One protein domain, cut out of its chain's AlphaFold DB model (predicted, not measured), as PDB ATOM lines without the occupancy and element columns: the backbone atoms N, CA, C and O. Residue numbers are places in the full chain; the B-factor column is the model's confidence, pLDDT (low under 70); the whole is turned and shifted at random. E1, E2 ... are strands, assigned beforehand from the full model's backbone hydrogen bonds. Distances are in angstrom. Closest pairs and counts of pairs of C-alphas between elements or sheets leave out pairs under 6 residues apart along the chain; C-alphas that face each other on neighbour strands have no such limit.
ATOM      1  N   LEU A  39      17.690   7.883 -50.402       74.56
ATOM      2  CA  LEU A  39      17.541   6.564 -49.789       74.56
ATOM      3  C   LEU A  39      16.862   5.603 -50.765       74.56
ATOM      4  O   LEU A  39      15.925   5.975 -51.471       74.56
ATOM      5  N   SER A  40      17.322   4.355 -50.788       77.75
ATOM      6  CA  SER A  40      16.778   3.294 -51.636       77.75
ATOM      7  C   SER A  40      16.632   2.006 -50.826       77.75
ATOM      8  O   SER A  40      17.563   1.612 -50.122       77.75
ATOM      9  N   GLY A  41      15.462   1.374 -50.916       78.12
ATOM     10  CA  GLY A  41      15.030   0.261 -50.070       78.12
ATOM     11  C   GLY A  41      13.903   0.659 -49.109       78.12
ATOM     12  O   GLY A  41      13.621   1.839 -48.915       78.12
ATOM     13  N   ASN A  42      13.236  -0.332 -48.509       84.38
ATOM     14  CA  ASN A  42      12.177  -0.058 -47.533       84.38
ATOM     15  C   ASN A  42      12.773   0.484 -46.229       84.38
ATOM     16  O   ASN A  42      13.724  -0.089 -45.693       84.38
ATOM     17  N   ILE A  43      12.160   1.539 -45.703       83.69
ATOM     18  CA  ILE A  43      12.559   2.239 -44.483       83.69
ATOM     19  C   ILE A  43      11.526   1.929 -43.399       83.69
ATOM     20  O   ILE A  43      10.327   2.093 -43.624       83.69
ATOM     21  N   ALA A  44      11.966   1.487 -42.221       83.88
ATOM     22  CA  ALA A  44      11.049   1.165 -41.130       83.88
ATOM     23  C   ALA A  44      11.580   1.587 -39.758       83.88
ATOM     24  O   ALA A  44      12.786   1.547 -39.525       83.88
ATOM     25  N   ASN A  45      10.665   1.918 -38.839       84.88
ATOM     26  CA  ASN A  45      10.950   2.229 -37.432       84.88
ATOM     27  C   ASN A  45      11.941   3.401 -37.264       84.88
ATOM     28  O   ASN A  45      12.956   3.284 -36.576       84.88
ATOM     29  N   THR A  46      11.662   4.534 -37.915       76.94
ATOM     30  CA  THR A  46      12.559   5.704 -37.952       76.94
ATOM     31  C   THR A  46      11.921   6.943 -37.327       76.94
ATOM     32  O   THR A  46      10.715   7.156 -37.412       76.94
ATOM     33  N   ASN A  47      12.712   7.828 -36.713       81.56
ATOM     34  CA  ASN A  47      12.162   9.114 -36.267       81.56
ATOM     35  C   ASN A  47      11.938  10.063 -37.458       81.56
ATOM     36  O   ASN A  47      10.871  10.652 -37.587       81.56
ATOM     37  N   GLN A  48      12.918  10.201 -38.351       85.06
ATOM     38  CA  GLN A  48      12.802  11.070 -39.520       85.06
ATOM     39  C   GLN A  48      13.337  10.389 -40.779       85.06
ATOM     40  O   GLN A  48      14.257   9.573 -40.708       85.06
ATOM     41  N   VAL A  49      12.744  10.755 -41.914       83.19
ATOM     42  CA  VAL A  49      13.237  10.503 -43.270       83.19
ATOM     43  C   VAL A  49      13.275  11.851 -43.978       83.19
ATOM     44  O   VAL A  49      12.217  12.416 -44.243       83.19
ATOM     45  N   ASN A  50      14.470  12.372 -44.259       84.56
ATOM     46  CA  ASN A  50      14.658  13.677 -44.902       84.56
ATOM     47  C   ASN A  50      15.255  13.518 -46.314       84.56
ATOM     48  O   ASN A  50      16.190  12.738 -46.512       84.56
ATOM     49  N   GLY A  51      14.753  14.279 -47.290       83.88
ATOM     50  CA  GLY A  51      15.231  14.254 -48.678       83.88
ATOM     51  C   GLY A  51      14.358  13.381 -49.581       83.88
ATOM     52  O   GLY A  51      13.140  13.545 -49.605       83.88
ATOM     53  N   THR A  52      14.964  12.473 -50.349       86.62
ATOM     54  CA  THR A  52      14.236  11.593 -51.278       86.62
ATOM     55  C   THR A  52      14.418  10.131 -50.885       86.62
ATOM     56  O   THR A  52      15.539   9.656 -50.735       86.62
ATOM     57  N   ALA A  53      13.320   9.390 -50.754       86.69
ATOM     58  CA  ALA A  53      13.305   7.976 -50.397       86.69
ATOM     59  C   ALA A  53      12.544   7.151 -51.442       86.69
ATOM     60  O   ALA A  53      11.439   7.512 -51.841       86.69
ATOM     61  N   THR A  54      13.127   6.031 -51.874       85.31
ATOM     62  CA  THR A  54      12.530   5.088 -52.834       85.31
ATOM     63  C   THR A  54      12.397   3.705 -52.204       85.31
ATOM     64  O   THR A  54      13.394   3.026 -51.966       85.31
ATOM     65  N   GLY A  55      11.164   3.285 -51.943       86.00
ATOM     66  CA  GLY A  55      10.808   2.109 -51.153       86.00
ATOM     67  C   GLY A  55       9.634   2.416 -50.222       86.00
ATOM     68  O   GLY A  55       9.236   3.570 -50.066       86.00
ATOM     69  N   ASN A  56       9.056   1.388 -49.601       90.38
ATOM     70  CA  ASN A  56       7.977   1.595 -48.633       90.38
ATOM     71  C   ASN A  56       8.531   2.196 -47.332       90.38
ATOM     72  O   ASN A  56       9.580   1.761 -46.859       90.38
ATOM     73  N   ILE A  57       7.809   3.146 -46.737       90.75
ATOM     74  CA  ILE A  57       8.138   3.774 -45.452       90.75
ATOM     75  C   ILE A  57       7.088   3.360 -44.416       90.75
ATOM     76  O   ILE A  57       5.891   3.503 -44.666       90.75
ATOM     77  N   ALA A  58       7.507   2.850 -43.259       90.62
ATOM     78  CA  ALA A  58       6.590   2.390 -42.216       90.62
ATOM     79  C   ALA A  58       7.052   2.743 -40.794       90.62
ATOM     80  O   ALA A  58       8.238   2.680 -40.480       90.62
ATOM     81  N   ASN A  59       6.094   3.008 -39.899       89.75
ATOM     82  CA  ASN A  59       6.349   3.289 -38.478       89.75
ATOM     83  C   ASN A  59       7.339   4.459 -38.301       89.75
ATOM     84  O   ASN A  59       8.383   4.318 -37.657       89.75
ATOM     85  N   THR A  60       7.028   5.600 -38.919       86.06
ATOM     86  CA  THR A  60       7.922   6.765 -38.985       86.06
ATOM     87  C   THR A  60       7.291   7.986 -38.321       86.06
ATOM     88  O   THR A  60       6.109   8.259 -38.502       86.06
ATOM     89  N   ASN A  61       8.045   8.775 -37.552       86.81
ATOM     90  CA  ASN A  61       7.465   9.986 -36.957       86.81
ATOM     91  C   ASN A  61       7.288  11.093 -38.020       86.81
ATOM     92  O   ASN A  61       6.184  11.607 -38.185       86.81
ATOM     93  N   GLN A  62       8.316  11.415 -38.813       90.81
ATOM     94  CA  GLN A  62       8.192  12.386 -39.912       90.81
ATOM     95  C   GLN A  62       8.869  11.932 -41.210       90.81
ATOM     96  O   GLN A  62       9.994  11.437 -41.199       90.81
ATOM     97  N   VAL A  63       8.206  12.173 -42.337       90.25
ATOM     98  CA  VAL A  63       8.770  12.074 -43.688       90.25
ATOM     99  C   VAL A  63       8.777  13.479 -44.280       90.25
ATOM    100  O   VAL A  63       7.708  14.045 -44.475       90.25
ATOM    101  N   ASN A  64       9.951  14.046 -44.546       90.06
ATOM    102  CA  ASN A  64      10.123  15.398 -45.080       90.06
ATOM    103  C   ASN A  64      10.828  15.334 -46.447       90.06
ATOM    104  O   ASN A  64      12.004  14.978 -46.525       90.06
ATOM    105  N   GLY A  65      10.131  15.695 -47.526       88.88
ATOM    106  CA  GLY A  65      10.664  15.675 -48.893       88.88
ATOM    107  C   GLY A  65       9.858  14.776 -49.831       88.88
ATOM    108  O   GLY A  65       8.642  14.925 -49.907       88.88
ATOM    109  N   THR A  66      10.512  13.889 -50.586       92.00
ATOM    110  CA  THR A  66       9.858  13.018 -51.583       92.00
ATOM    111  C   THR A  66       9.946  11.541 -51.199       92.00
ATOM    112  O   THR A  66      11.025  10.958 -51.219       92.00
ATOM    113  N   ALA A  67       8.814  10.898 -50.928       92.31
ATOM    114  CA  ALA A  67       8.709   9.449 -50.764       92.31
ATOM    115  C   ALA A  67       8.122   8.806 -52.029       92.31
ATOM    116  O   ALA A  67       7.092   9.252 -52.529       92.31
ATOM    117  N   THR A  68       8.753   7.749 -52.541       92.06
ATOM    118  CA  THR A  68       8.282   6.962 -53.691       92.06
ATOM    119  C   THR A  68       8.139   5.502 -53.272       92.06
ATOM    120  O   THR A  68       9.124   4.774 -53.175       92.06
ATOM    121  N   GLY A  69       6.907   5.092 -52.988       91.69
ATOM    122  CA  GLY A  69       6.535   3.857 -52.304       91.69
ATOM    123  C   GLY A  69       5.360   4.109 -51.355       91.69
ATOM    124  O   GLY A  69       4.931   5.248 -51.171       91.69
ATOM    125  N   ASN A  70       4.810   3.056 -50.750       95.12
ATOM    126  CA  ASN A  70       3.719   3.219 -49.786       95.12
ATOM    127  C   ASN A  70       4.250   3.795 -48.465       95.12
ATOM    128  O   ASN A  70       5.282   3.341 -47.975       95.12
ATOM    129  N   VAL A  71       3.521   4.736 -47.864       95.94
ATOM    130  CA  VAL A  71       3.842   5.338 -46.560       95.94
ATOM    131  C   VAL A  71       2.769   4.938 -45.549       95.94
ATOM    132  O   VAL A  71       1.586   5.182 -45.774       95.94
ATOM    133  N   ALA A  72       3.148   4.304 -44.442       95.31
ATOM    134  CA  ALA A  72       2.200   3.760 -43.468       95.31
ATOM    135  C   ALA A  72       2.594   4.056 -42.016       95.31
ATOM    136  O   ALA A  72       3.777   4.172 -41.693       95.31
ATOM    137  N   ASN A  73       1.601   4.132 -41.123       95.12
ATOM    138  CA  ASN A  73       1.791   4.313 -39.676       95.12
ATOM    139  C   ASN A  73       2.729   5.497 -39.369       95.12
ATOM    140  O   ASN A  73       3.766   5.329 -38.722       95.12
ATOM    141  N   THR A  74       2.416   6.669 -39.923       92.12
ATOM    142  CA  THR A  74       3.308   7.838 -39.907       92.12
ATOM    143  C   THR A  74       2.656   9.038 -39.218       92.12
ATOM    144  O   THR A  74       1.478   9.304 -39.435       92.12
ATOM    145  N   ASN A  75       3.374   9.803 -38.388       92.12
ATOM    146  CA  ASN A  75       2.747  10.989 -37.782       92.12
ATOM    147  C   ASN A  75       2.613  12.139 -38.789       92.12
ATOM    148  O   ASN A  75       1.524  12.696 -38.921       92.12
ATOM    149  N   GLN A  76       3.671  12.492 -39.519       94.94
ATOM    150  CA  GLN A  76       3.600  13.546 -40.537       94.94
ATOM    151  C   GLN A  76       4.308  13.154 -41.832       94.94
ATOM    152  O   GLN A  76       5.440  12.675 -41.812       94.94
ATOM    153  N   VAL A  77       3.654  13.422 -42.960       95.06
ATOM    154  CA  VAL A  77       4.234  13.367 -44.303       95.06
ATOM    155  C   VAL A  77       4.208  14.783 -44.865       95.06
ATOM    156  O   VAL A  77       3.142  15.285 -45.200       95.06
ATOM    157  N   ASN A  78       5.364  15.434 -44.934       94.12
ATOM    158  CA  ASN A  78       5.541  16.809 -45.385       94.12
ATOM    159  C   ASN A  78       6.282  16.813 -46.736       94.12
ATOM    160  O   ASN A  78       7.475  16.512 -46.791       94.12
ATOM    161  N   GLY A  79       5.600  17.160 -47.828       92.94
ATOM    162  CA  GLY A  79       6.168  17.175 -49.180       92.94
ATOM    163  C   GLY A  79       5.392  16.298 -50.163       92.94
ATOM    164  O   GLY A  79       4.172  16.411 -50.250       92.94
ATOM    165  N   THR A  80       6.090  15.458 -50.928       95.50
ATOM    166  CA  THR A  80       5.511  14.617 -51.984       95.50
ATOM    167  C   THR A  80       5.544  13.139 -51.594       95.50
ATOM    168  O   THR A  80       6.618  12.593 -51.363       95.50
ATOM    169  N   ALA A  81       4.403  12.452 -51.594       94.81
ATOM    170  CA  ALA A  81       4.319  10.999 -51.428       94.81
ATOM    171  C   ALA A  81       3.707  10.351 -52.676       94.81
ATOM    172  O   ALA A  81       2.555  10.604 -53.008       94.81
ATOM    173  N   THR A  82       4.470   9.515 -53.376       94.62
ATOM    174  CA  THR A  82       4.046   8.791 -54.583       94.62
ATOM    175  C   THR A  82       3.892   7.311 -54.247       94.62
ATOM    176  O   THR A  82       4.870   6.570 -54.208       94.62
ATOM    177  N   GLY A  83       2.660   6.896 -53.973       93.88
ATOM    178  CA  GLY A  83       2.276   5.604 -53.411       93.88
ATOM    179  C   GLY A  83       1.064   5.765 -52.490       93.88
ATOM    180  O   GLY A  83       0.564   6.872 -52.293       93.88
ATOM    181  N   ASN A  84       0.563   4.669 -51.920       96.38
ATOM    182  CA  ASN A  84      -0.552   4.759 -50.976       96.38
ATOM    183  C   ASN A  84      -0.070   5.297 -49.621       96.38
ATOM    184  O   ASN A  84       0.957   4.845 -49.113       96.38
ATOM    185  N   VAL A  85      -0.835   6.207 -49.014       96.94
ATOM    186  CA  VAL A  85      -0.561   6.771 -47.684       96.94
ATOM    187  C   VAL A  85      -1.632   6.299 -46.703       96.94
ATOM    188  O   VAL A  85      -2.816   6.553 -46.904       96.94
ATOM    189  N   ALA A  86      -1.249   5.585 -45.647       96.31
ATOM    190  CA  ALA A  86      -2.195   4.945 -44.731       96.31
ATOM    191  C   ALA A  86      -1.864   5.203 -43.257       96.31
ATOM    192  O   ALA A  86      -0.698   5.366 -42.893       96.31
ATOM    193  N   ASN A  87      -2.887   5.188 -42.395       96.94
ATOM    194  CA  ASN A  87      -2.750   5.304 -40.936       96.94
ATOM    195  C   ASN A  87      -1.841   6.485 -40.539       96.94
ATOM    196  O   ASN A  87      -0.842   6.306 -39.840       96.94
ATOM    197  N   THR A  88      -2.125   7.669 -41.086       94.75
ATOM    198  CA  THR A  88      -1.240   8.836 -40.985       94.75
ATOM    199  C   THR A  88      -1.915   9.987 -40.245       94.75
ATOM    200  O   THR A  88      -3.085  10.277 -40.478       94.75
ATOM    201  N   ASN A  89      -1.218  10.678 -39.338       94.50
ATOM    202  CA  ASN A  89      -1.850  11.801 -38.634       94.50
ATOM    203  C   ASN A  89      -2.005  13.032 -39.547       94.50
ATOM    204  O   ASN A  89      -3.103  13.578 -39.641       94.50
ATOM    205  N   GLN A  90      -0.958  13.452 -40.258       95.88
ATOM    206  CA  GLN A  90      -1.048  14.556 -41.222       95.88
ATOM    207  C   GLN A  90      -0.291  14.264 -42.518       95.88
ATOM    208  O   GLN A  90       0.848  13.801 -42.490       95.88
ATOM    209  N   VAL A  91      -0.911  14.598 -43.648       95.81
ATOM    210  CA  VAL A  91      -0.284  14.647 -44.973       95.81
ATOM    211  C   VAL A  91      -0.319  16.098 -45.441       95.81
ATOM    212  O   VAL A  91      -1.385  16.604 -45.772       95.81
ATOM    213  N   ASN A  92       0.827  16.770 -45.442       95.56
ATOM    214  CA  ASN A  92       0.987  18.174 -45.804       95.56
ATOM    215  C   ASN A  92       1.777  18.272 -47.122       95.56
ATOM    216  O   ASN A  92       2.994  18.088 -47.133       95.56
ATOM    217  N   GLY A  93       1.106  18.564 -48.237       94.19
ATOM    218  CA  GLY A  93       1.725  18.655 -49.566       94.19
ATOM    219  C   GLY A  93       0.980  17.852 -50.631       94.19
ATOM    220  O   GLY A  93      -0.238  17.956 -50.741       94.19
ATOM    221  N   THR A  94       1.702  17.081 -51.444       95.75
ATOM    222  CA  THR A  94       1.146  16.314 -52.568       95.75
ATOM    223  C   THR A  94       1.221  14.819 -52.287       95.75
ATOM    224  O   THR A  94       2.306  14.271 -52.131       95.75
ATOM    225  N   ALA A  95       0.089  14.123 -52.299       95.06
ATOM    226  CA  ALA A  95       0.042  12.667 -52.272       95.06
ATOM    227  C   ALA A  95      -0.555  12.136 -53.581       95.06
ATOM    228  O   ALA A  95      -1.625  12.573 -54.000       95.06
ATOM    229  N   THR A  96       0.129  11.193 -54.221       94.06
ATOM    230  CA  THR A  96      -0.243  10.580 -55.500       94.06
ATOM    231  C   THR A  96      -0.362   9.075 -55.298       94.06
ATOM    232  O   THR A  96       0.640   8.370 -55.221       94.06
ATOM    233  N   GLY A  97      -1.595   8.594 -55.179       93.25
ATOM    234  CA  GLY A  97      -1.958   7.279 -54.655       93.25
ATOM    235  C   GLY A  97      -3.154   7.395 -53.707       93.25
ATOM    236  O   GLY A  97      -3.674   8.489 -53.478       93.25
ATOM    237  N   ASN A  98      -3.632   6.274 -53.167       94.62
ATOM    238  CA  ASN A  98      -4.783   6.298 -52.263       94.62
ATOM    239  C   ASN A  98      -4.363   6.730 -50.852       94.62
ATOM    240  O   ASN A  98      -3.375   6.222 -50.320       94.62
ATOM    241  N   ILE A  99      -5.150   7.605 -50.226       96.56
ATOM    242  CA  ILE A  99      -4.981   8.026 -48.832       96.56
ATOM    243  C   ILE A  99      -6.075   7.372 -47.983       96.56
ATOM    244  O   ILE A  99      -7.255   7.467 -48.317       96.56
ATOM    245  N   ALA A 100      -5.710   6.714 -46.884       95.12
ATOM    246  CA  ALA A 100      -6.663   6.026 -46.013       95.12
ATOM    247  C   ALA A 100      -6.354   6.224 -44.523       95.12
ATOM    248  O   ALA A 100      -5.192   6.314 -44.127       95.12
ATOM    249  N   ASN A 101      -7.396   6.232 -43.687       96.88
ATOM    250  CA  ASN A 101      -7.290   6.296 -42.222       96.88
ATOM    251  C   ASN A 101      -6.383   7.455 -41.765       96.88
ATOM    252  O   ASN A 101      -5.396   7.245 -41.057       96.88
ATOM    253  N   THR A 102      -6.659   8.663 -42.259       94.50
ATOM    254  CA  THR A 102      -5.789   9.833 -42.072       94.50
ATOM    255  C   THR A 102      -6.506  10.938 -41.301       94.50
ATOM    256  O   THR A 102      -7.671  11.222 -41.559       94.50
ATOM    257  N   ASN A 103      -5.851  11.591 -40.339       93.56
ATOM    258  CA  ASN A 103      -6.528  12.664 -39.599       93.56
ATOM    259  C   ASN A 103      -6.671  13.936 -40.450       93.56
ATOM    260  O   ASN A 103      -7.780  14.455 -40.580       93.56
ATOM    261  N   GLN A 104      -5.601  14.422 -41.080       94.62
ATOM    262  CA  GLN A 104      -5.686  15.577 -41.981       94.62
ATOM    263  C   GLN A 104      -4.878  15.381 -43.262       94.62
ATOM    264  O   GLN A 104      -3.738  14.920 -43.222       94.62
ATOM    265  N   VAL A 105      -5.457  15.788 -44.389       94.75
ATOM    266  CA  VAL A 105      -4.776  15.940 -45.677       94.75
ATOM    267  C   VAL A 105      -4.828  17.420 -46.045       94.75
ATOM    268  O   VAL A 105      -5.895  17.928 -46.367       94.75
ATOM    269  N   ASN A 106      -3.695  18.111 -45.978       94.06
ATOM    270  CA  ASN A 106      -3.556  19.529 -46.286       94.06
ATOM    271  C   ASN A 106      -2.737  19.678 -47.584       94.06
ATOM    272  O   ASN A 106      -1.516  19.528 -47.568       94.06
ATOM    273  N   GLY A 107      -3.394  19.954 -48.714       91.94
ATOM    274  CA  GLY A 107      -2.743  20.066 -50.028       91.94
ATOM    275  C   GLY A 107      -3.452  19.289 -51.141       91.94
ATOM    276  O   GLY A 107      -4.671  19.370 -51.266       91.94
ATOM    277  N   THR A 108      -2.702  18.573 -51.981       92.75
ATOM    278  CA  THR A 108      -3.223  17.906 -53.187       92.75
ATOM    279  C   THR A 108      -3.207  16.387 -53.037       92.75
ATOM    280  O   THR A 108      -2.140  15.782 -52.952       92.75
ATOM    281  N   ALA A 109      -4.378  15.756 -53.088       93.00
ATOM    282  CA  ALA A 109      -4.547  14.308 -53.133       93.00
ATOM    283  C   ALA A 109      -4.944  13.846 -54.546       93.00
ATOM    284  O   ALA A 109      -6.040  14.137 -55.030       93.00
ATOM    285  N   THR A 110      -4.054  13.100 -55.199       89.62
ATOM    286  CA  THR A 110      -4.249  12.503 -56.526       89.62
ATOM    287  C   THR A 110      -4.436  10.996 -56.398       89.62
ATOM    288  O   THR A 110      -3.498  10.213 -56.530       89.62
ATOM    289  N   GLY A 111      -5.669  10.602 -56.095       88.94
ATOM    290  CA  GLY A 111      -6.086   9.233 -55.795       88.94
ATOM    291  C   GLY A 111      -7.324   9.245 -54.901       88.94
ATOM    292  O   GLY A 111      -7.871  10.314 -54.621       88.94
ATOM    293  N   ASN A 112      -7.797   8.077 -54.465       89.50
ATOM    294  CA  ASN A 112      -8.968   8.021 -53.587       89.50
ATOM    295  C   ASN A 112      -8.580   8.379 -52.146       89.50
ATOM    296  O   ASN A 112      -7.584   7.868 -51.636       89.50
ATOM    297  N   VAL A 113      -9.390   9.199 -51.478       93.31
ATOM    298  CA  VAL A 113      -9.216   9.574 -50.067       93.31
ATOM    299  C   VAL A 113     -10.353   8.968 -49.249       93.31
ATOM    300  O   VAL A 113     -11.521   9.248 -49.504       93.31
ATOM    301  N   ALA A 114     -10.034   8.120 -48.276       91.00
ATOM    302  CA  ALA A 114     -11.022   7.393 -47.483       91.00
ATOM    303  C   ALA A 114     -10.758   7.506 -45.976       91.00
ATOM    304  O   ALA A 114      -9.611   7.636 -45.544       91.00
ATOM    305  N   ASN A 115     -11.819   7.405 -45.168       93.12
ATOM    306  CA  ASN A 115     -11.750   7.369 -43.699       93.12
ATOM    307  C   ASN A 115     -10.878   8.511 -43.141       93.12
ATOM    308  O   ASN A 115      -9.916   8.269 -42.411       93.12
ATOM    309  N   THR A 116     -11.146   9.742 -43.581       90.81
ATOM    310  CA  THR A 116     -10.291  10.902 -43.302       90.81
ATOM    311  C   THR A 116     -11.043  11.955 -42.497       90.81
ATOM    312  O   THR A 116     -12.190  12.258 -42.802       90.81
ATOM    313  N   ASN A 117     -10.447  12.547 -41.458       87.94
ATOM    314  CA  ASN A 117     -11.180  13.566 -40.694       87.94
ATOM    315  C   ASN A 117     -11.318  14.876 -41.491       87.94
ATOM    316  O   ASN A 117     -12.434  15.369 -41.651       87.94
ATOM    317  N   GLN A 118     -10.235  15.426 -42.044       90.19
ATOM    318  CA  GLN A 118     -10.314  16.624 -42.890       90.19
ATOM    319  C   GLN A 118      -9.453  16.513 -44.149       90.19
ATOM    320  O   GLN A 118      -8.303  16.080 -44.085       90.19
ATOM    321  N   VAL A 119      -9.997  16.967 -45.276       89.31
ATOM    322  CA  VAL A 119      -9.275  17.180 -46.535       89.31
ATOM    323  C   VAL A 119      -9.314  18.673 -46.845       89.31
ATOM    324  O   VAL A 119     -10.335  19.180 -47.296       89.31
ATOM    325  N   ASN A 120      -8.227  19.386 -46.571       88.31
ATOM    326  CA  ASN A 120      -8.084  20.821 -46.794       88.31
ATOM    327  C   ASN A 120      -7.223  21.051 -48.048       88.31
ATOM    328  O   ASN A 120      -5.993  21.090 -47.976       88.31
ATOM    329  N   GLY A 121      -7.865  21.166 -49.209       84.75
ATOM    330  CA  GLY A 121      -7.199  21.322 -50.503       84.75
ATOM    331  C   GLY A 121      -7.863  20.520 -51.624       84.75
ATOM    332  O   GLY A 121      -9.063  20.259 -51.582       84.75
ATOM    333  N   THR A 122      -7.094  20.171 -52.654       84.88
ATOM    334  CA  THR A 122      -7.617  19.571 -53.890       84.88
ATOM    335  C   THR A 122      -7.606  18.045 -53.816       84.88
ATOM    336  O   THR A 122      -6.540  17.451 -53.676       84.88
ATOM    337  N   ALA A 123      -8.758  17.398 -53.998       85.69
ATOM    338  CA  ALA A 123      -8.878  15.942 -54.095       85.69
ATOM    339  C   ALA A 123      -9.405  15.526 -55.476       85.69
ATOM    340  O   ALA A 123     -10.565  15.771 -55.813       85.69
ATOM    341  N   THR A 124      -8.558  14.906 -56.303       83.88
ATOM    342  CA  THR A 124      -8.931  14.610 -57.699       83.88
ATOM    343  C   THR A 124      -9.585  13.241 -57.901       83.88
ATOM    344  O   THR A 124     -10.349  13.071 -58.852       83.88
ATOM    345  N   GLY A 125      -9.336  12.281 -57.002       80.94
ATOM    346  CA  GLY A 125     -10.039  10.994 -56.955       80.94
ATOM    347  C   GLY A 125     -11.298  11.029 -56.083       80.94
ATOM    348  O   GLY A 125     -11.764  12.092 -55.672       80.94
ATOM    349  N   ASN A 126     -11.874   9.856 -55.804       81.00
ATOM    350  CA  ASN A 126     -13.085   9.759 -54.984       81.00
ATOM    351  C   ASN A 126     -12.771  10.044 -53.508       81.00
ATOM    352  O   ASN A 126     -11.779   9.536 -52.983       81.00
ATOM    353  N   VAL A 127     -13.647  10.778 -52.822       84.25
ATOM    354  CA  VAL A 127     -13.540  11.053 -51.382       84.25
ATOM    355  C   VAL A 127     -14.680  10.361 -50.640       84.25
ATOM    356  O   VAL A 127     -15.847  10.567 -50.965       84.25
ATOM    357  N   ALA A 128     -14.359   9.533 -49.647       82.44
ATOM    358  CA  ALA A 128     -15.337   8.728 -48.919       82.44
ATOM    359  C   ALA A 128     -15.124   8.750 -47.399       82.44
ATOM    360  O   ALA A 128     -13.990   8.822 -46.925       82.44
ATOM    361  N   ASN A 129     -16.207   8.616 -46.627       83.69
ATOM    362  CA  ASN A 129     -16.174   8.482 -45.161       83.69
ATOM    363  C   ASN A 129     -15.350   9.607 -44.504       83.69
ATOM    364  O   ASN A 129     -14.369   9.340 -43.805       83.69
ATOM    365  N   THR A 130     -15.681  10.863 -44.816       82.25
ATOM    366  CA  THR A 130     -14.862  12.029 -44.449       82.25
ATOM    367  C   THR A 130     -15.644  13.041 -43.612       82.25
ATOM    368  O   THR A 130     -16.801  13.321 -43.902       82.25
ATOM    369  N   ASN A 131     -15.063  13.635 -42.565       78.31
ATOM    370  CA  ASN A 131     -15.821  14.629 -41.787       78.31
ATOM    371  C   ASN A 131     -15.939  15.971 -42.531       78.31
ATOM    372  O   ASN A 131     -17.043  16.503 -42.639       78.31
ATOM    373  N   GLN A 132     -14.847  16.503 -43.088       82.31
ATOM    374  CA  GLN A 132     -14.883  17.739 -43.882       82.31
ATOM    375  C   GLN A 132     -13.989  17.676 -45.125       82.31
ATOM    376  O   GLN A 132     -12.857  17.199 -45.055       82.31
ATOM    377  N   VAL A 133     -14.474  18.219 -46.243       79.06
ATOM    378  CA  VAL A 133     -13.687  18.477 -47.461       79.06
ATOM    379  C   VAL A 133     -13.710  19.976 -47.740       79.06
ATOM    380  O   VAL A 133     -14.703  20.496 -48.239       79.06
ATOM    381  N   ASN A 134     -12.636  20.677 -47.395       79.12
ATOM    382  CA  ASN A 134     -12.477  22.118 -47.555       79.12
ATOM    383  C   ASN A 134     -11.557  22.404 -48.757       79.12
ATOM    384  O   ASN A 134     -10.356  22.633 -48.601       79.12
ATOM    385  N   GLY A 135     -12.109  22.346 -49.968       71.88
ATOM    386  CA  GLY A 135     -11.376  22.600 -51.212       71.88
ATOM    387  C   GLY A 135     -11.994  21.906 -52.432       71.88
ATOM    388  O   GLY A 135     -13.074  21.319 -52.320       71.88
ATOM    389  N   PRO A 136     -11.371  22.017 -53.619       71.25
ATOM    390  CA  PRO A 136     -11.919  21.443 -54.842       71.25
ATOM    391  C   PRO A 136     -11.893  19.913 -54.828       71.25
ATOM    392  O   PRO A 136     -10.852  19.302 -54.585       71.25
ATOM    393  N   ALA A 137     -13.018  19.293 -55.173       70.56
ATOM    394  CA  ALA A 137     -13.103  17.858 -55.430       70.56
ATOM    395  C   ALA A 137     -13.517  17.620 -56.887       70.56
ATOM    396  O   ALA A 137     -14.354  18.366 -57.402       70.56
ATOM    397  N   THR A 138     -12.947  16.601 -57.545       70.44
ATOM    398  CA  THR A 138     -13.343  16.207 -58.920       70.44
ATOM    399  C   THR A 138     -13.793  14.754 -59.069       70.44
ATOM    400  O   THR A 138     -14.450  14.428 -60.055       70.44
ATOM    401  N   GLY A 139     -13.488  13.879 -58.107       67.94
ATOM    402  CA  GLY A 139     -14.088  12.544 -58.022       67.94
ATOM    403  C   GLY A 139     -15.400  12.536 -57.232       67.94
ATOM    404  O   GLY A 139     -15.853  13.556 -56.716       67.94
ATOM    405  N   ASN A 140     -16.026  11.368 -57.106       70.69
ATOM    406  CA  ASN A 140     -17.274  11.233 -56.353       70.69
ATOM    407  C   ASN A 140     -17.038  11.469 -54.857       70.69
ATOM    408  O   ASN A 140     -16.091  10.922 -54.291       70.69
ATOM    409  N   VAL A 141     -17.928  12.229 -54.209       73.94
ATOM    410  CA  VAL A 141     -17.855  12.514 -52.767       73.94
ATOM    411  C   VAL A 141     -19.019  11.833 -52.049       73.94
ATOM    412  O   VAL A 141     -20.186  12.133 -52.308       73.94
ATOM    413  N   ALA A 142     -18.715  10.900 -51.149       70.94
ATOM    414  CA  ALA A 142     -19.706  10.047 -50.499       70.94
ATOM    415  C   ALA A 142     -19.491   9.936 -48.986       70.94
ATOM    416  O   ALA A 142     -18.360   9.883 -48.517       70.94
ATOM    417  N   ASN A 143     -20.585   9.820 -48.223       71.81
ATOM    418  CA  ASN A 143     -20.537   9.694 -46.761       71.81
ATOM    419  C   ASN A 143     -19.630  10.765 -46.118       71.81
ATOM    420  O   ASN A 143     -18.687  10.447 -45.392       71.81
ATOM    421  N   THR A 144     -19.883  12.030 -46.473       69.69
ATOM    422  CA  THR A 144     -19.065  13.169 -46.048       69.69
ATOM    423  C   THR A 144     -19.908  14.199 -45.307       69.69
ATOM    424  O   THR A 144     -20.870  14.708 -45.869       69.69
ATOM    425  N   ASN A 145     -19.577  14.548 -44.062       69.62
ATOM    426  CA  ASN A 145     -20.474  15.400 -43.269       69.62
ATOM    427  C   ASN A 145     -20.584  16.833 -43.830       69.62
ATOM    428  O   ASN A 145     -21.697  17.352 -43.944       69.62
ATOM    429  N   GLN A 146     -19.469  17.449 -44.235       72.00
ATOM    430  CA  GLN A 146     -19.458  18.774 -44.873       72.00
ATOM    431  C   GLN A 146     -18.508  18.839 -46.077       72.00
ATOM    432  O   GLN A 146     -17.385  18.338 -46.017       72.00
ATOM    433  N   VAL A 147     -18.923  19.519 -47.148       68.38
ATOM    434  CA  VAL A 147     -18.064  19.860 -48.298       68.38
ATOM    435  C   VAL A 147     -18.074  21.374 -48.499       68.38
ATOM    436  O   VAL A 147     -19.073  21.935 -48.939       68.38
ATOM    437  N   ASN A 148     -16.968  22.047 -48.192       68.44
ATOM    438  CA  ASN A 148     -16.814  23.490 -48.333       68.44
ATOM    439  C   ASN A 148     -15.815  23.814 -49.462       68.44
ATOM    440  O   ASN A 148     -14.640  24.088 -49.217       68.44
ATOM    441  N   GLY A 149     -16.258  23.735 -50.720       59.12
ATOM    442  CA  GLY A 149     -15.406  23.991 -51.886       59.12
ATOM    443  C   GLY A 149     -16.081  23.691 -53.225       59.12
ATOM    444  O   GLY A 149     -17.216  23.216 -53.271       59.12
ATOM    445  N   ASN A 150     -15.385  23.985 -54.328       55.22
ATOM    446  CA  ASN A 150     -15.887  23.760 -55.686       55.22
ATOM    447  C   ASN A 150     -15.872  22.259 -56.028       55.22
ATOM    448  O   ASN A 150     -14.843  21.710 -56.424       55.22
ATOM    449  N   ALA A 151     -17.023  21.605 -55.905       53.31
ATOM    450  CA  ALA A 151     -17.230  20.224 -56.331       53.31
ATOM    451  C   ALA A 151     -17.525  20.192 -57.847       53.31
ATOM    452  O   ALA A 151     -18.673  20.316 -58.287       53.31
ATOM    453  N   ASN A 152     -16.468  20.125 -58.662       50.47
ATOM    454  CA  ASN A 152     -16.561  20.238 -60.118       50.47
ATOM    455  C   ASN A 152     -16.605  18.851 -60.771       50.47
ATOM    456  O   ASN A 152     -15.667  18.071 -60.639       50.47
ATOM    457  N   ASN A 153     -17.679  18.564 -61.508       47.81
ATOM    458  CA  ASN A 153     -17.924  17.303 -62.211       47.81
ATOM    459  C   ASN A 153     -18.082  16.063 -61.296       47.81
ATOM    460  O   ASN A 153     -17.984  14.926 -61.758       47.81
ATOM    461  N   THR A 154     -18.365  16.279 -60.007       49.56
ATOM    462  CA  THR A 154     -18.511  15.241 -58.971       49.56
ATOM    463  C   THR A 154     -19.947  14.725 -58.857       49.56
ATOM    464  O   THR A 154     -20.876  15.535 -58.791       49.56
TER     465      THR A 154
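AT A GLANCE: This is residues 39 to 154 of the 393 residues of an uncharacterized protein of Nitrospirae bacterium (UniProt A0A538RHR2). The chain is wound in stacked turns, a solenoid, with the strands E1 to E8 following one another from one end of the stack to the other. E1 to E7 each bend sharply within their own length and wrap part of the way round the coil, and residues 39 to 40 pair beside E1 at one end. The printed part has 116 residues with eight named strands, E1 to E8 in chain order, and no named helix; the class is all strand. They make one parallel sheet in the order E1, E2, E3, E4, E5, E6, E7, E8. The whole is compact, with a radius of gyration of the C-alphas of 13.4 A, and its spans of 39 by 19 by 15 A only just make it a rod.

IN THESE COORDINATES: E1 is residues 43 to 54, starting at C-alpha 43 at (12.559, 2.239, -44.483), and is 8.8 A from first to last C-alpha. E2, residues 57 to 68, is 8.8 A long; E3, residues 71 to 82, and E4, residues 85 to 96, are 8.7 A each; E5, residues 99 to 110, is 8.9 A. C-alpha 85 stands at (-0.561, 6.771, -47.684). E6 is residues 113 to 123, 7.5 A; E7 is residues 127 to 134, 11.8 A; E8 is residues 141 to 147, 8.6 A, ending at C-alpha 147 at (-18.064, 19.860, -48.298).

HOW THE PARTS SIT: The sheet is twisted, with edge strands E1 and E8. E4 bends by 164 degrees at residue 88, and E7 by 123 degrees at residue 130. E4 and E5 are parallel at 4 degrees; C-alphas 85 and 99, which face each other, are 4.7 A apart, and N 91 and O 104 are within hydrogen-bond range at 2.9 A. E1 and E2 are parallel at 3 degrees, with N 49 and O 62 at 2.9 A. E6 and E7 are parallel at 40 degrees, with N 134 and O 119 at 2.7 A. E7 and E8 are parallel at 26 degrees, with N 142 and O 127 at 2.9 A. Strands farther along the stack are apart, for instance E1 and E4, and E5 and E8. Residues 39 to 40 pair in parallel with residues 53 to 54 of E1.

THE WHOLE: The two C-alphas farthest apart, those of Asn 45 and Asn 153, are 40.9 A apart. The printed part has no cut. The links from E1 through to E7 are tight, and the link from E7 to E8, with 6 residues, is short. The mean pLDDT of the printed part is 85.4; residue 139, residues 144 to 145 and residues 147 to 154 are under 70.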